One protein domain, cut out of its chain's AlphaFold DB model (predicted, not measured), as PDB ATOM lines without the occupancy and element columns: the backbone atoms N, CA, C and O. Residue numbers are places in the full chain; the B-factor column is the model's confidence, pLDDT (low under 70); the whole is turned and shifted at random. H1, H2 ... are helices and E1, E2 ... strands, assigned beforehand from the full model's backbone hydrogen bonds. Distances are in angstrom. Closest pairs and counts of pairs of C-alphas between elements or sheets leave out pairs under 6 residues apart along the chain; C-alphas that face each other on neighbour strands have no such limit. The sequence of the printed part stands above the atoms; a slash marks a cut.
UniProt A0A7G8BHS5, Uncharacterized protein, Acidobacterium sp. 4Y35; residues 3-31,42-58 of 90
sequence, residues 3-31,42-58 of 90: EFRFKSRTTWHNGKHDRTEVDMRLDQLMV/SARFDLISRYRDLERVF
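This is residues 3 to 31 and 42 to 58 of the 90 residues of an uncharacterized protein of Acidobacterium sp. 4Y35 (UniProt A0A7G8BHS5). A small, strongly twisted sheet of three strands, E1, E2 and E3, sits at one end of the domain, and a separate piece of chain with two short helices, H1 and H2, sits at the other end. A long loop, residues 8 to 20, runs out from the sheet toward the helical piece and folds back, and residues 42 to 48 of that piece stick out. The printed part has 46 residues, with three named strands and two named helices along the chain as E1 E2 E3 H1 H2; the sheet has the order E1 - E2 - E3 and is antiparallel. The class is mixed, helices and strands, with under half of the residues, 22 of 46, in named elements. The whole is only just loose, close to compact, with a radius of gyration of the C-alphas of 11.7 A and spans of 30 by 22 by 19 A.

Find C-alpha 3 at (-38.200, 36.209, -34.574); there E1 begins and runs over residues 3 to 7, 10.0 A long. Pass residues 8 to 20 to reach E2, residues 21 to 26, 14.0 A from C-alpha 21 at (-37.443, 25.006, -34.131) to C-alpha 26. Just after it comes E3, residues 29 to 31, 6.6 A long. Beyond the cut, look for H1 at residues 45 to 48, 5.1 A long, and for H2 at residues 54 to 57, 5.4 A long, which ends with C-alpha 57 at (-57.971, 21.911, -33.786).

Start with the sheet, a meander, each strand the antiparallel neighbour of the one before. E1 and E2 form a hairpin, their directions at 133 degrees; C-alphas 4 and 24 face each other at 4.4 A, and N 22 and O 6 are within hydrogen-bond range at 2.7 A. E2 and E3 form a hairpin too, at 136 degrees; C-alphas 25 and 30 face each other at 4.4 A, and N 31 and O 24 are 2.8 A apart, within hydrogen-bond range. E1 and E3 are the edge strands, and E2 is the inner one. Neither H1 nor H2 is on the sheet, with 0 pairs of C-alphas within 10 A for each. H1 and H2 are close but not clearly touching, and their closest C-alphas, those of Ile 48 and Leu 54, are 7.5 A apart. Both helices are too short for an O i to N i+4 pair; each has one O i to N i+3 pair, and it is within range.

Look for the two C-alphas farthest apart, those of Glu 3 and Asp 46, at 30.1 A. Residues 32 to 41 are not printed, and C-alphas 31 and 42 stand 19.3 A apart across this cut, which lies in the link from E3 to H1. The link from E1 to E2 is long, with 13 residues; those from E2 to E3 and from H1 to H2 are tight. The mean pLDDT of the printed part is 82.1, and no printed residue is under 70.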
ATOM      1  N   GLU A   3     -39.200  37.023 -35.268       94.88
ATOM      2  CA  GLU A   3     -38.200  36.209 -34.574       94.88
ATOM      3  C   GLU A   3     -37.921  34.960 -35.414       94.88
ATOM      4  O   GLU A   3     -38.848  34.214 -35.713       94.88
ATOM      5  N   PHE A   4     -36.669  34.708 -35.792       92.06
ATOM      6  CA  PHE A   4     -36.297  33.540 -36.601       92.06
ATOM      7  C   PHE A   4     -35.728  32.416 -35.738       92.06
ATOM      8  O   PHE A   4     -35.142  32.686 -34.687       92.06
ATOM      9  N   ARG A   5     -35.853  31.167 -36.203       89.69
ATOM     10  CA  ARG A   5     -35.366  29.971 -35.483       89.69
ATOM     11  C   ARG A   5     -35.952  29.866 -34.071       89.69
ATOM     12  O   ARG A   5     -35.258  29.603 -33.082       89.69
ATOM     13  N   PHE A   6     -37.250  30.127 -33.959       87.19
ATOM     14  CA  PHE A   6     -37.948  30.180 -32.681       87.19
ATOM     15  C   PHE A   6     -38.234  28.765 -32.161       87.19
ATOM     16  O   PHE A   6     -38.659  27.898 -32.910       87.19
ATOM     17  N   LYS A   7     -38.045  28.490 -30.866       88.38
ATOM     18  CA  LYS A   7     -38.380  27.171 -30.287       88.38
ATOM     19  C   LYS A   7     -39.778  27.196 -29.687       88.38
ATOM     20  O   LYS A   7     -39.980  27.883 -28.688       88.38
ATOM     21  N   SER A   8     -40.699  26.396 -30.235       82.06
ATOM     22  CA  SER A   8     -42.133  26.456 -29.892       82.06
ATOM     23  C   SER A   8     -42.418  26.238 -28.398       82.06
ATOM     24  O   SER A   8     -43.334  26.849 -27.850       82.06
ATOM     25  N   ARG A   9     -41.643  25.363 -27.729       84.50
ATOM     26  CA  ARG A   9     -41.770  25.012 -26.294       84.50
ATOM     27  C   ARG A   9     -43.176  24.573 -25.878       84.50
ATOM     28  O   ARG A   9     -43.496  24.566 -24.687       84.50
ATOM     29  N   THR A  10     -43.999  24.152 -26.838       78.56
ATOM     30  CA  THR A  10     -45.394  23.780 -26.593       78.56
ATOM     31  C   THR A  10     -45.452  22.562 -25.676       78.56
ATOM     32  O   THR A  10     -44.814  21.546 -25.932       78.56
ATOM     33  N   THR A  11     -46.214  22.658 -24.591       79.12
ATOM     34  CA  THR A  11     -46.386  21.555 -23.641       79.12
ATOM     35  C   THR A  11     -47.177  20.408 -24.274       79.12
ATOM     36  O   THR A  11     -48.259  20.617 -24.825       79.12
ATOM     37  N   TRP A  12     -46.644  19.194 -24.174       77.06
ATOM     38  CA  TRP A  12     -47.324  17.942 -24.509       77.06
ATOM     39  C   TRP A  12     -48.187  17.451 -23.341       77.06
ATOM     40  O   TRP A  12     -48.005  17.876 -22.201       77.06
ATOM     41  N   HIS A  13     -49.073  16.481 -23.594       73.31
ATOM     42  CA  HIS A  13     -49.934  15.886 -22.556       73.31
ATOM     43  C   HIS A  13     -49.180  15.323 -21.337       73.31
ATOM     44  O   HIS A  13     -49.717  15.297 -20.238       73.31
ATOM     45  N   ASN A  14     -47.930  14.889 -21.507       78.25
ATOM     46  CA  ASN A  14     -47.112  14.302 -20.441       78.25
ATOM     47  C   ASN A  14     -46.207  15.317 -19.715       78.25
ATOM     48  O   ASN A  14     -45.220  14.919 -19.097       78.25
ATOM     49  N   GLY A  15     -46.478  16.620 -19.847       79.88
ATOM     50  CA  GLY A  15     -45.700  17.686 -19.206       79.88
ATOM     51  C   GLY A  15     -44.327  17.954 -19.834       79.88
ATOM     52  O   GLY A  15     -43.630  18.870 -19.409       79.88
ATOM     53  N   LYS A  16     -43.925  17.194 -20.863       82.69
ATOM     54  CA  LYS A  16     -42.725  17.499 -21.656       82.69
ATOM     55  C   LYS A  16     -43.006  18.652 -22.619       82.69
ATOM     56  O   LYS A  16     -44.156  18.986 -22.892       82.69
ATOM     57  N   HIS A  17     -41.942  19.235 -23.160       78.50
ATOM     58  CA  HIS A  17     -42.035  20.346 -24.103       78.50
ATOM     59  C   HIS A  17     -41.576  19.938 -25.497       78.50
ATOM     60  O   HIS A  17     -40.525  19.308 -25.660       78.50
ATOM     61  N   ASP A  18     -42.332  20.383 -26.492       81.25
ATOM     62  CA  ASP A  18     -41.906  20.431 -27.876       81.25
ATOM     63  C   ASP A  18     -40.694  21.358 -28.013       81.25
ATOM     64  O   ASP A  18     -40.702  22.494 -27.548       81.25
ATOM     65  N   ARG A  19     -39.622  20.880 -28.638       82.62
ATOM     66  CA  ARG A  19     -38.422  21.689 -28.901       82.62
ATOM     67  C   ARG A  19     -38.196  21.909 -30.390       82.62
ATOM     68  O   ARG A  19     -37.075  22.246 -30.763       82.62
ATOM     69  N   THR A  20     -39.236  21.706 -31.197       81.69
ATOM     70  CA  THR A  20     -39.224  22.027 -32.622       81.69
ATOM     71  C   THR A  20     -38.838  23.490 -32.795       81.69
ATOM     72  O   THR A  20     -39.390  24.381 -32.137       81.69
ATOM     73  N   GLU A  21     -37.817  23.697 -33.616       86.25
ATOM     74  CA  GLU A  21     -37.443  25.006 -34.131       86.25
ATOM     75  C   GLU A  21     -38.399  25.312 -35.278       86.25
ATOM     76  O   GLU A  21     -38.555  24.467 -36.154       86.25
ATOM     77  N   VAL A  22     -39.066  26.461 -35.216       86.62
ATOM     78  CA  VAL A  22     -39.872  26.996 -36.309       86.62
ATOM     79  C   VAL A  22     -39.095  28.090 -37.020       86.62
ATOM     80  O   VAL A  22     -38.364  28.854 -36.374       86.62
ATOM     81  N   ASP A  23     -39.259  28.185 -38.334       87.88
ATOM     82  CA  ASP A  23     -38.498  29.136 -39.147       87.88
ATOM     83  C   ASP A  23     -38.698  30.579 -38.687       87.88
ATOM     84  O   ASP A  23     -37.724  31.330 -38.563       87.88
ATOM     85  N   MET A  24     -39.942  30.962 -38.378       91.25
ATOM     86  CA  MET A  24     -40.267  32.314 -37.938       91.25
ATOM     87  C   MET A  24     -41.464  32.366 -36.981       91.25
ATOM     88  O   MET A  24     -42.427  31.612 -37.097       91.25
ATOM     89  N   ARG A  25     -41.443  33.333 -36.064       90.88
ATOM     90  CA  ARG A  25     -42.578  33.750 -35.242       90.88
ATOM     91  C   ARG A  25     -42.848  35.240 -35.430       90.88
ATOM     92  O   ARG A  25     -41.931  36.059 -35.403       90.88
ATOM     93  N   LEU A  26     -44.123  35.589 -35.566       90.00
ATOM     94  CA  LEU A  26     -44.624  36.955 -35.556       90.00
ATOM     95  C   LEU A  26     -45.759  37.055 -34.534       90.00
ATOM     96  O   LEU A  26     -46.883  36.641 -34.798       90.00
ATOM     97  N   ASP A  27     -45.449  37.599 -33.358       88.75
ATOM     98  CA  ASP A  27     -46.373  37.677 -32.221       88.75
ATOM     99  C   ASP A  27     -46.934  36.301 -31.798       88.75
ATOM    100  O   ASP A  27     -46.206  35.510 -31.193       88.75
ATOM    101  N   GLN A  28     -48.191  35.979 -32.105       85.31
ATOM    102  CA  GLN A  28     -48.797  34.669 -31.821       85.31
ATOM    103  C   GLN A  28     -48.757  33.706 -33.018       85.31
ATOM    104  O   GLN A  28     -48.974  32.505 -32.847       85.31
ATOM    105  N   LEU A  29     -48.412  34.205 -34.207       82.00
ATOM    106  CA  LEU A  29     -48.298  33.416 -35.427       82.00
ATOM    107  C   LEU A  29     -46.921  32.750 -35.507       82.00
ATOM    108  O   LEU A  29     -45.889  33.415 -35.412       82.00
ATOM    109  N   MET A  30     -46.899  31.439 -35.732       85.69
ATOM    110  CA  MET A  30     -45.688  30.680 -36.057       85.69
ATOM    111  C   MET A  30     -45.765  30.220 -37.513       85.69
ATOM    112  O   MET A  30     -46.796  29.713 -37.949       85.69
ATOM    113  N   VAL A  31     -44.676  30.403 -38.253       82.44
ATOM    114  CA  VAL A  31     -44.563  30.088 -39.679       82.44
ATOM    115  C   VAL A  31     -43.430  29.089 -39.867       82.44
ATOM    116  O   VAL A  31     -42.308  29.348 -39.435       82.44
ATOM    117  N   SER A  42     -46.921  12.082 -44.869       70.62
ATOM    118  CA  SER A  42     -47.773  11.489 -43.837       70.62
ATOM    119  C   SER A  42     -46.941  11.217 -42.585       70.62
ATOM    120  O   SER A  42     -45.805  10.760 -42.694       70.62
ATOM    121  N   ALA A  43     -47.504  11.445 -41.399       72.81
ATOM    122  CA  ALA A  43     -46.872  11.056 -40.140       72.81
ATOM    123  C   ALA A  43     -47.677   9.962 -39.442       72.81
ATOM    124  O   ALA A  43     -48.886   9.826 -39.638       72.81
ATOM    125  N   ARG A  44     -47.001   9.195 -38.584       74.81
ATOM    126  CA  ARG A  44     -47.677   8.213 -37.736       74.81
ATOM    127  C   ARG A  44     -48.593   8.920 -36.739       74.81
ATOM    128  O   ARG A  44     -48.170   9.869 -36.076       74.81
ATOM    129  N   PHE A  45     -49.813   8.411 -36.587       78.06
ATOM    130  CA  PHE A  45     -50.826   9.004 -35.715       78.06
ATOM    131  C   PHE A  45     -50.339   9.171 -34.266       78.06
ATOM    132  O   PHE A  45     -50.530  10.232 -33.686       78.06
ATOM    133  N   ASP A  46     -49.592   8.204 -33.718       77.12
ATOM    134  CA  ASP A  46     -49.063   8.241 -32.342       77.12
ATOM    135  C   ASP A  46     -48.055   9.374 -32.067       77.12
ATOM    136  O   ASP A  46     -47.777   9.704 -30.908       77.12
ATOM    137  N   LEU A  47     -47.485   9.973 -33.115       75.62
ATOM    138  CA  LEU A  47     -46.674  11.185 -33.002       75.62
ATOM    139  C   LEU A  47     -47.566  12.425 -32.896       75.62
ATOM    140  O   LEU A  47     -47.292  13.303 -32.079       75.62
ATOM    141  N   ILE A  48     -48.651  12.460 -33.674       78.12
ATOM    142  CA  ILE A  48     -49.615  13.566 -33.708       78.12
ATOM    143  C   ILE A  48     -50.446  13.604 -32.417       78.12
ATOM    144  O   ILE A  48     -50.648  14.671 -31.844       78.12
ATOM    145  N   SER A  49     -50.855  12.448 -31.886       81.31
ATOM    146  CA  SER A  49     -51.677  12.333 -30.666       81.31
ATOM    147  C   SER A  49     -51.028  12.892 -29.394       81.31
ATOM    148  O   SER A  49     -51.647  12.912 -28.336       81.31
ATOM    149  N   ARG A  50     -49.764  13.328 -29.447       79.31
ATOM    150  CA  ARG A  50     -49.056  13.935 -28.306       79.31
ATOM    151  C   ARG A  50     -49.395  15.411 -28.117       79.31
ATOM    152  O   ARG A  50     -49.135  15.954 -27.038       79.31
ATOM    153  N   TYR A  51     -49.927  16.058 -29.155       76.44
ATOM    154  CA  TYR A  51     -50.319  17.459 -29.103       76.44
ATOM    155  C   TYR A  51     -51.565  17.632 -28.243       76.44
ATOM    156  O   TYR A  51     -52.616  17.082 -28.549       76.44
ATOM    157  N   ARG A  52     -51.432  18.469 -27.209       80.12
ATOM    158  CA  ARG A  52     -52.468  18.721 -26.201       80.12
ATOM    159  C   ARG A  52     -53.836  19.068 -26.788       80.12
ATOM    160  O   ARG A  52     -54.856  18.643 -26.263       80.12
ATOM    161  N   ASP A  53     -53.827  19.881 -27.837       79.25
ATOM    162  CA  ASP A  53     -55.021  20.496 -28.410       79.25
ATOM    163  C   ASP A  53     -55.420  19.838 -29.744       79.25
ATOM    164  O   ASP A  53     -56.112  20.457 -30.546       79.25
ATOM    165  N   LEU A  54     -54.968  18.603 -30.014       81.19
ATOM    166  CA  LEU A  54     -55.212  17.932 -31.294       81.19
ATOM    167  C   LEU A  54     -56.708  17.862 -31.629       81.19
ATOM    168  O   LEU A  54     -57.117  18.337 -32.682       81.19
ATOM    169  N   GLU A  55     -57.515  17.335 -30.707       84.00
ATOM    170  CA  GLU A  55     -58.975  17.195 -30.855       84.00
ATOM    171  C   GLU A  55     -59.711  18.538 -30.903       84.00
ATOM    172  O   GLU A  55     -60.831  18.624 -31.393       84.00
ATOM    173  N   ARG A  56     -59.083  19.606 -30.399       82.31
ATOM    174  CA  ARG A  56     -59.644  20.958 -30.452       82.31
ATOM    175  C   ARG A  56     -59.454  21.601 -31.828       82.31
ATOM    176  O   ARG A  56     -60.267  22.431 -32.219       82.31
ATOM    177  N   VAL A  57     -58.359  21.279 -32.514       78.25
ATOM    178  CA  VAL A  57     -57.971  21.911 -33.786       78.25
ATOM    179  C   VAL A  57     -58.391  21.064 -34.991       78.25
ATOM    180  O   VAL A  57     -58.664  21.619 -36.052       78.25
ATOM    181  N   PHE A  58     -58.469  19.740 -34.839       79.62
ATOM    182  CA  PHE A  58     -58.784  18.808 -35.921       79.62
ATOM    183  C   PHE A  58     -60.021  17.967 -35.622       79.62
ATOM    184  O   PHE A  58     -60.147  17.401 -34.538       79.62
TER     185      PHE A  58